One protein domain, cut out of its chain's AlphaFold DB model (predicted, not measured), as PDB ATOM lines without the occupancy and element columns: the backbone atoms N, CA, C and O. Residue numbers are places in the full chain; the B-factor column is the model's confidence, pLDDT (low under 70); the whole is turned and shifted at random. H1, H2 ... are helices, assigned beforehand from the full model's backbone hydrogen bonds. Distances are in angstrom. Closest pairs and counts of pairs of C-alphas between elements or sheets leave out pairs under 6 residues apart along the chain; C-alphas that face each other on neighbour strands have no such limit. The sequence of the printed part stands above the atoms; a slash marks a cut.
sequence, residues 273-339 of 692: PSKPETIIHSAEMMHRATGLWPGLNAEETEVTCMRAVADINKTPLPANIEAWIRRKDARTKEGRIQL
ATOM      1  N   PRO A 273       2.696 105.892   7.707       73.62
ATOM      2  CA  PRO A 273       4.095 105.885   7.265       73.62
ATOM      3  C   PRO A 273       5.027 104.969   8.073       73.62
ATOM      4  O   PRO A 273       6.126 104.672   7.610       73.62
ATOM      5  N   SER A 274       4.607 104.491   9.254       74.25
ATOM      6  CA  SER A 274       5.319 103.434   9.992       74.25
ATOM      7  C   SER A 274       5.013 102.014   9.501       74.25
ATOM      8  O   SER A 274       5.678 101.069   9.922       74.25
ATOM      9  N   LYS A 275       4.037 101.869   8.595       82.88
ATOM     10  CA  LYS A 275       3.571 100.620   7.976       82.88
ATOM     11  C   LYS A 275       3.398 100.823   6.460       82.88
ATOM     12  O   LYS A 275       2.259 100.884   5.981       82.88
ATOM     13  N   PRO A 276       4.503 100.976   5.697       85.50
ATOM     14  CA  PRO A 276       4.510 101.239   4.249       85.50
ATOM     15  C   PRO A 276       3.539 100.410   3.397       85.50
ATOM     16  O   PRO A 276       3.004 100.892   2.398       85.50
ATOM     17  N   GLU A 277       3.271  99.168   3.793       89.25
ATOM     18  CA  GLU A 277       2.305  98.272   3.164       89.25
ATOM     19  C   GLU A 277       0.879  98.852   3.103       89.25
ATOM     20  O   GLU A 277       0.155  98.591   2.145       89.25
ATOM     21  N   THR A 278       0.485  99.694   4.064       87.50
ATOM     22  CA  THR A 278      -0.827 100.368   4.090       87.50
ATOM     23  C   THR A 278      -0.952 101.445   3.010       87.50
ATOM     24  O   THR A 278      -1.979 101.549   2.338       87.50
ATOM     25  N   ILE A 279       0.123 102.205   2.786       87.75
ATOM     26  CA  ILE A 279       0.229 103.241   1.751       87.75
ATOM     27  C   ILE A 279       0.183 102.598   0.362       87.75
ATOM     28  O   ILE A 279      -0.578 103.043  -0.502       87.75
ATOM     29  N   ILE A 280       0.942 101.512   0.168       93.00
ATOM     30  CA  ILE A 280       0.937 100.729  -1.075       93.00
ATOM     31  C   ILE A 280      -0.451 100.134  -1.326       93.00
ATOM     32  O   ILE A 280      -0.992 100.312  -2.416       93.00
ATOM     33  N   HIS A 281      -1.068  99.507  -0.319       94.00
ATOM     34  CA  HIS A 281      -2.416  98.949  -0.433       94.00
ATOM     35  C   HIS A 281      -3.449 100.005  -0.853       94.00
ATOM     36  O   HIS A 281      -4.258  99.755  -1.743       94.00
ATOM     37  N   SER A 282      -3.391 101.206  -0.272       93.94
ATOM     38  CA  SER A 282      -4.264 102.322  -0.650       93.94
ATOM     39  C   SER A 282      -4.062 102.761  -2.107       93.94
ATOM     40  O   SER A 282      -5.039 102.974  -2.832       93.94
ATOM     41  N   ALA A 283      -2.811 102.836  -2.573       94.94
ATOM     42  CA  ALA A 283      -2.499 103.193  -3.955       94.94
ATOM     43  C   ALA A 283      -2.965 102.116  -4.954       94.94
ATOM     44  O   ALA A 283      -3.554 102.440  -5.986       94.94
ATOM     45  N   GLU A 284      -2.764 100.836  -4.631       95.44
ATOM     46  CA  GLU A 284      -3.222  99.701  -5.439       95.44
ATOM     47  C   GLU A 284      -4.749  99.580  -5.476       95.44
ATOM     48  O   GLU A 284      -5.312  99.264  -6.524       95.44
ATOM     49  N   MET A 285      -5.435  99.855  -4.362       95.06
ATOM     50  CA  MET A 285      -6.898  99.900  -4.309       95.06
ATOM     51  C   MET A 285      -7.452 100.990  -5.230       95.06
ATOM     52  O   MET A 285      -8.395 100.726  -5.972       95.06
ATOM     53  N   MET A 286      -6.845 102.182  -5.242       93.81
ATOM     54  CA  MET A 286      -7.230 103.266  -6.153       93.81
ATOM     55  C   MET A 286      -6.982 102.919  -7.625       93.81
ATOM     56  O   MET A 286      -7.872 103.114  -8.456       93.81
ATOM     57  N   HIS A 287      -5.816 102.356  -7.949       95.56
ATOM     58  CA  HIS A 287      -5.495 101.968  -9.321       95.56
ATOM     59  C   HIS A 287      -6.412 100.846  -9.827       95.56
ATOM     60  O   HIS A 287      -6.962 100.952 -10.922       95.56
ATOM     61  N   ARG A 288      -6.695  99.829  -9.000       94.88
ATOM     62  CA  ARG A 288      -7.669  98.765  -9.310       94.88
ATOM     63  C   ARG A 288      -9.091  99.304  -9.512       94.88
ATOM     64  O   ARG A 288      -9.837  98.744 -10.306       94.88
ATOM     65  N   ALA A 289      -9.462 100.359  -8.791       91.56
ATOM     66  CA  ALA A 289     -10.789 100.970  -8.843       91.56
ATOM     67  C   ALA A 289     -11.023 101.893 -10.052       91.56
ATOM     68  O   ALA A 289     -12.145 101.976 -10.542       91.56
ATOM     69  N   THR A 290      -9.993 102.618 -10.495       92.31
ATOM     70  CA  THR A 290     -10.137 103.755 -11.431       92.31
ATOM     71  C   THR A 290      -9.305 103.623 -12.712       92.31
ATOM     72  O   THR A 290      -9.476 104.404 -13.652       92.31
ATOM     73  N   GLY A 291      -8.366 102.672 -12.745       93.56
ATOM     74  CA  GLY A 291      -7.287 102.599 -13.732       93.56
ATOM     75  C   GLY A 291      -6.159 103.614 -13.504       93.56
ATOM     76  O   GLY A 291      -5.192 103.610 -14.258       93.56
ATOM     77  N   LEU A 292      -6.245 104.476 -12.482       94.38
ATOM     78  CA  LEU A 292      -5.315 105.581 -12.241       94.38
ATOM     79  C   LEU A 292      -4.654 105.471 -10.865       94.38
ATOM     80  O   LEU A 292      -5.301 105.195  -9.857       94.38
ATOM     81  N   TRP A 293      -3.349 105.711 -10.817       95.44
ATOM     82  CA  TRP A 293      -2.605 105.829  -9.566       95.44
ATOM     83  C   TRP A 293      -2.881 107.175  -8.865       95.44
ATOM     84  O   TRP A 293      -3.267 108.142  -9.534       95.44
ATOM     85  N   PRO A 294      -2.637 107.275  -7.541       93.69
ATOM     86  CA  PRO A 294      -2.691 108.540  -6.809       93.69
ATOM     87  C   PRO A 294      -1.835 109.653  -7.429       93.69
ATOM     88  O   PRO A 294      -0.908 109.403  -8.218       93.69
ATOM     89  N   GLY A 295      -2.140 110.892  -7.032       89.94
ATOM     90  CA  GLY A 295      -1.428 112.086  -7.488       89.94
ATOM     91  C   GLY A 295       0.082 111.949  -7.292       89.94
ATOM     92  O   GLY A 295       0.535 111.403  -6.287       89.94
ATOM     93  N   LEU A 296       0.868 112.424  -8.266       89.25
ATOM     94  CA  LEU A 296       2.334 112.310  -8.232       89.25
ATOM     95  C   LEU A 296       2.912 112.915  -6.948       89.25
ATOM     96  O   LEU A 296       3.735 112.292  -6.287       89.25
ATOM     97  N   ASN A 297       2.415 114.096  -6.585       87.44
ATOM     98  CA  ASN A 297       2.783 114.796  -5.366       87.44
ATOM     99  C   ASN A 297       2.453 113.958  -4.122       87.44
ATOM    100  O   ASN A 297       3.328 113.737  -3.301       87.44
ATOM    101  N   ALA A 298       1.251 113.377  -4.040       87.69
ATOM    102  CA  ALA A 298       0.835 112.573  -2.898       87.69
ATOM    103  C   ALA A 298       1.627 111.256  -2.771       87.69
ATOM    104  O   ALA A 298       1.882 110.800  -1.659       87.69
ATOM    105  N   GLU A 299       2.066 110.651  -3.882       89.69
ATOM    106  CA  GLU A 299       3.032 109.543  -3.847       89.69
ATOM    107  C   GLU A 299       4.393 110.005  -3.299       89.69
ATOM    108  O   GLU A 299       4.984 109.320  -2.465       89.69
ATOM    109  N   GLU A 300       4.883 111.174  -3.717       87.50
ATOM    110  CA  GLU A 300       6.150 111.733  -3.234       87.50
ATOM    111  C   GLU A 300       6.088 112.177  -1.761       87.50
ATOM    112  O   GLU A 300       7.052 111.941  -1.028       87.50
ATOM    113  N   THR A 301       4.963 112.732  -1.291       82.19
ATOM    114  CA  THR A 301       4.715 113.033   0.128       82.19
ATOM    115  C   THR A 301       4.865 111.764   0.967       82.19
ATOM    116  O   THR A 301       5.680 111.722   1.886       82.19
ATOM    117  N   GLU A 302       4.140 110.693   0.625       83.56
ATOM    118  CA  GLU A 302       4.167 109.447   1.400       83.56
ATOM    119  C   GLU A 302       5.546 108.771   1.360       83.56
ATOM    120  O   GLU A 302       6.016 108.277   2.383       83.56
ATOM    121  N   VAL A 303       6.251 108.790   0.221       85.06
ATOM    122  CA  VAL A 303       7.636 108.282   0.134       85.06
ATOM    123  C   VAL A 303       8.593 109.088   1.016       85.06
ATOM    124  O   VAL A 303       9.495 108.511   1.629       85.06
ATOM    125  N   THR A 304       8.374 110.395   1.137       81.81
ATOM    126  CA  THR A 304       9.143 111.270   2.033       81.81
ATOM    127  C   THR A 304       8.852 110.940   3.499       81.81
ATOM    128  O   THR A 304       9.785 110.748   4.280       81.81
ATOM    129  N   CYS A 305       7.581 110.756   3.869       76.19
ATOM    130  CA  CYS A 305       7.176 110.353   5.217       76.19
ATOM    131  C   CYS A 305       7.694 108.953   5.600       76.19
ATOM    132  O   CYS A 305       8.215 108.784   6.702       76.19
ATOM    133  N   MET A 306       7.620 107.963   4.701       79.62
ATOM    134  CA  MET A 306       8.150 106.609   4.934       79.62
ATOM    135  C   MET A 306       9.669 106.620   5.172       79.62
ATOM    136  O   MET A 306      10.157 105.935   6.071       79.62
ATOM    137  N   ARG A 307      10.421 107.431   4.414       81.31
ATOM    138  CA  ARG A 307      11.868 107.620   4.623       81.31
ATOM    139  C   ARG A 307      12.171 108.308   5.951       81.31
ATOM    140  O   ARG A 307      12.987 107.800   6.711       81.31
ATOM    141  N   ALA A 308      11.444 109.371   6.295       71.94
ATOM    142  CA  ALA A 308      11.609 110.046   7.581       71.94
ATOM    143  C   ALA A 308      11.382 109.101   8.780       71.94
ATOM    144  O   ALA A 308      12.111 109.182   9.767       71.94
ATOM    145  N   VAL A 309      10.425 108.164   8.703       68.69
ATOM    146  CA  VAL A 309      10.245 107.133   9.746       68.69
ATOM    147  C   VAL A 309      11.404 106.143   9.782       68.69
ATOM    148  O   VAL A 309      11.890 105.829  10.869       68.69
ATOM    149  N   ALA A 310      11.860 105.667   8.620       74.19
ATOM    150  CA  ALA A 310      13.010 104.772   8.510       74.19
ATOM    151  C   ALA A 310      14.265 105.380   9.168       74.19
ATOM    152  O   ALA A 310      14.918 104.717   9.976       74.19
ATOM    153  N   ASP A 311      14.532 106.664   8.914       74.25
ATOM    154  CA  ASP A 311      15.650 107.414   9.496       74.25
ATOM    155  C   ASP A 311      15.492 107.629  11.013       74.25
ATOM    156  O   ASP A 311      16.430 107.386  11.777       74.25
ATOM    157  N   ILE A 312      14.298 108.027  11.479       70.06
ATOM    158  CA  ILE A 312      13.988 108.216  12.912       70.06
ATOM    159  C   ILE A 312      14.171 106.909  13.696       70.06
ATOM    160  O   ILE A 312      14.758 106.914  14.781       70.06
ATOM    161  N   ASN A 313      13.694 105.794  13.142       73.56
ATOM    162  CA  ASN A 313      13.778 104.471  13.761       73.56
ATOM    163  C   ASN A 313      15.146 103.794  13.544       73.56
ATOM    164  O   ASN A 313      15.433 102.792  14.197       73.56
ATOM    165  N   LYS A 314      15.996 104.339  12.659       85.12
ATOM    166  CA  LYS A 314      17.277 103.763  12.206       85.12
ATOM    167  C   LYS A 314      17.132 102.370  11.575       85.12
ATOM    168  O   LYS A 314      18.007 101.517  11.716       85.12
ATOM    169  N   THR A 315      16.025 102.144  10.873       85.56
ATOM    170  CA  THR A 315      15.677 100.876  10.216       85.56
ATOM    171  C   THR A 315      15.570 101.085   8.705       85.56
ATOM    172  O   THR A 315      14.749 101.905   8.298       85.56
ATOM    173  N   PRO A 316      16.326 100.366   7.855       89.62
ATOM    174  CA  PRO A 316      16.220 100.521   6.404       89.62
ATOM    175  C   PRO A 316      14.838 100.093   5.889       89.62
ATOM    176  O   PRO A 316      14.212  99.185   6.442       89.62
ATOM    177  N   LEU A 317      14.375 100.716   4.801       87.81
ATOM    178  CA  LEU A 317      13.121 100.327   4.151       87.81
ATOM    179  C   LEU A 317      13.214  98.891   3.588       87.81
ATOM    180  O   LEU A 317      14.225  98.549   2.965       87.81
ATOM    181  N   PRO A 318      12.173  98.048   3.748       91.69
ATOM    182  CA  PRO A 318      12.168  96.696   3.191       91.69
ATOM    183  C   PRO A 318      12.295  96.678   1.661       91.69
ATOM    184  O   PRO A 318      11.774  97.549   0.961       91.69
ATOM    185  N   ALA A 319      12.952  95.648   1.120       92.69
ATOM    186  CA  ALA A 319      13.319  95.578  -0.300       92.69
ATOM    187  C   ALA A 319      12.121  95.638  -1.272       92.69
ATOM    188  O   ALA A 319      12.250  96.170  -2.374       92.69
ATOM    189  N   ASN A 320      10.946  95.147  -0.867       92.56
ATOM    190  CA  ASN A 320       9.701  95.263  -1.635       92.56
ATOM    191  C   ASN A 320       9.165  96.706  -1.685       92.56
ATOM    192  O   ASN A 320       8.622  97.112  -2.710       92.56
ATOM    193  N   ILE A 321       9.356  97.493  -0.621       92.62
ATOM    194  CA  ILE A 321       8.987  98.917  -0.579       92.62
ATOM    195  C   ILE A 321       9.930  99.717  -1.480       92.62
ATOM    196  O   ILE A 321       9.475 100.492  -2.316       92.62
ATOM    197  N   GLU A 322      11.238  99.461  -1.400       94.31
ATOM    198  CA  GLU A 322      12.234 100.044  -2.311       94.31
ATOM    199  C   GLU A 322      11.958  99.694  -3.786       94.31
ATOM    200  O   GLU A 322      11.996 100.572  -4.650       94.31
ATOM    201  N   ALA A 323      11.600  98.443  -4.091       93.44
ATOM    202  CA  ALA A 323      11.194  98.036  -5.439       93.44
ATOM    203  C   ALA A 323       9.909  98.746  -5.910       93.44
ATOM    204  O   ALA A 323       9.814  99.137  -7.077       93.44
ATOM    205  N   TRP A 324       8.941  98.970  -5.014       93.75
ATOM    206  CA  TRP A 324       7.740  99.747  -5.324       93.75
ATOM    207  C   TRP A 324       8.069 101.222  -5.585       93.75
ATOM    208  O   TRP A 324       7.600 101.772  -6.583       93.75
ATOM    209  N   ILE A 325       8.921 101.857  -4.774       93.25
ATOM    210  CA  ILE A 325       9.367 103.249  -4.979       93.25
ATOM    211  C   ILE A 325      10.019 103.398  -6.362       93.25
ATOM    212  O   ILE A 325       9.652 104.286  -7.129       93.25
ATOM    213  N   ARG A 326      10.904 102.468  -6.742       94.12
ATOM    214  CA  ARG A 326      11.600 102.464  -8.044       94.12
ATOM    215  C   ARG A 326      10.671 102.307  -9.258       94.12
ATOM    216  O   ARG A 326      11.070 102.653 -10.363       94.12
ATOM    217  N   ARG A 327       9.422 101.849  -9.083       93.00
ATOM    218  CA  ARG A 327       8.403 101.773 -10.155       93.00
ATOM    219  C   ARG A 327       7.648 103.085 -10.438       93.00
ATOM    220  O   ARG A 327       6.729 103.063 -11.258       93.00
ATOM    221  N   LYS A 328       8.037 104.215  -9.830       91.69
ATOM    222  CA  LYS A 328       7.438 105.555 -10.029       91.69
ATOM    223  C   LYS A 328       7.110 105.875 -11.494       91.69
ATOM    224  O   LYS A 328       5.975 106.243 -11.801       91.69
ATOM    225  N   ASP A 329       8.072 105.690 -12.397       90.62
ATOM    226  CA  ASP A 329       7.936 106.064 -13.813       90.62
ATOM    227  C   ASP A 329       7.025 105.115 -14.599       90.62
ATOM    228  O   ASP A 329       6.379 105.532 -15.559       90.62
ATOM    229  N   ALA A 330       6.933 103.850 -14.176       91.88
ATOM    230  CA  ALA A 330       5.962 102.906 -14.721       91.88
ATOM    231  C   ALA A 330       4.541 103.340 -14.330       91.88
ATOM    232  O   ALA A 330       3.718 103.552 -15.215       91.88
ATOM    233  N   ARG A 331       4.293 103.633 -13.043       94.00
ATOM    234  CA  ARG A 331       3.000 104.167 -12.567       94.00
ATOM    235  C   ARG A 331       2.595 105.465 -13.269       94.00
ATOM    236  O   ARG A 331       1.434 105.651 -13.611       94.00
ATOM    237  N   THR A 332       3.550 106.356 -13.537       90.12
ATOM    238  CA  THR A 332       3.289 107.601 -14.280       90.12
ATOM    239  C   THR A 332       2.896 107.346 -15.743       90.12
ATOM    240  O   THR A 332       2.055 108.074 -16.262       90.12
ATOM    241  N   LYS A 333       3.431 106.301 -16.396       92.12
ATOM    242  CA  LYS A 333       3.010 105.862 -17.744       92.12
ATOM    243  C   LYS A 333       1.687 105.087 -17.741       92.12
ATOM    244  O   LYS A 333       0.930 105.190 -18.697       92.12
ATOM    245  N   GLU A 334       1.422 104.323 -16.683       92.94
ATOM    246  CA  GLU A 334       0.163 103.597 -16.452       92.94
ATOM    247  C   GLU A 334      -1.014 104.566 -16.206       92.94
ATOM    248  O   GLU A 334      -2.149 104.253 -16.555       92.94
ATOM    249  N   GLY A 335      -0.736 105.766 -15.680       93.56
ATOM    250  CA  GLY A 335      -1.679 106.882 -15.564       93.56
ATOM    251  C   GLY A 335      -1.926 107.310 -14.116       93.56
ATOM    252  O   GLY A 335      -1.947 106.488 -13.199       93.56
ATOM    253  N   ARG A 336      -2.128 108.616 -13.895       91.94
ATOM    254  CA  ARG A 336      -2.364 109.215 -12.568       91.94
ATOM    255  C   ARG A 336      -3.607 110.095 -12.555       91.94
ATOM    256  O   ARG A 336      -3.946 110.703 -13.573       91.94
ATOM    257  N   ILE A 337      -4.252 110.191 -11.392       91.12
ATOM    258  CA  ILE A 337      -5.334 111.154 -11.162       91.12
ATOM    259  C   ILE A 337      -4.829 112.587 -11.362       91.12
ATOM    260  O   ILE A 337      -3.656 112.892 -11.136       91.12
ATOM    261  N   GLN A 338      -5.723 113.466 -11.809       87.31
ATOM    262  CA  GLN A 338      -5.466 114.900 -11.917       87.31
ATOM    263  C   GLN A 338      -6.084 115.606 -10.712       87.31
ATOM    264  O   GLN A 338      -7.215 115.302 -10.322       87.31
ATOM    265  N   LEU A 339      -5.343 116.536 -10.111       91.00
ATOM    266  CA  LEU A 339      -5.837 117.306  -8.973       91.00
ATOM    267  C   LEU A 339      -6.831 118.375  -9.452       91.00
ATOM    268  O   LEU A 339      -6.499 119.145 -10.356       91.00
TER     269      LEU A 339
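AT A GLANCE: This is residues 273 to 339 of the 692 residues of the protein "DUF2235 domain-containing protein" of Tilletiopsis washingtonensis (UniProt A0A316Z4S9). Two long helices, H1 and H2, run side by side in opposite directions with a gap between them, and two short helices in succession, H3 then H4, run back along H2 as a third side. The contacts between these sides are few, and the last residues, 335 to 339, run across the end where H1 ends and H2 begins. The printed part has 67 residues with four named helices, in the order H1, H2, H3, H4, and no named strand; its class is all helix. It is compact, with a radius of gyration of the C-alphas of 12.0 A, and elongated, spanning 36 by 22 by 18 A.

IN THESE COORDINATES: H1, residues 276 to 290, begins with C-alpha 276 at (4.510, 101.239, 4.249) and is 21.6 A long. H2, residues 296 to 313, is 26.0 A long and ends with C-alpha 313 at (13.778, 104.471, 13.761). H3 holds residues 319 to 326. H4, residues 328 to 334, ends with C-alpha 334 at (0.163, 103.597, -16.452).

HOW THE PARTS SIT: H1 and H2 are close but not clearly touching, with the C-alphas of Pro 276 and Met 306 closest at 6.5 A. They run opposite ways at a shallow tilt of 14 degrees. H3 is close to H1 but not clearly touching, with the C-alphas of Pro 276 and Ile 321 closest at 7.0 A, at a steep tilt of 49 degrees. H2 and H3 are close but not clearly touching, with the C-alphas of Val 303 and Ile 325 closest at 7.4 A; their shallow tilt of 34.7 degrees is only just short of steep. H2 and H4 are close but not clearly touching, with the C-alphas of Leu 296 and Thr 332 closest at 7.7 A. H1 and H4 are apart, and H3 and H4 meet only through their link. In H1, H2, H3 and H4 every O i to N i+4 pair is within hydrogen-bond range.

THE WHOLE: The two C-alphas farthest apart are those of Thr 290 and Lys 314, at 36.2 A. The printed part has no cut, and its three links between helices are tight. The mean pLDDT of the printed part is 88.1, and residue 309 alone is under 70.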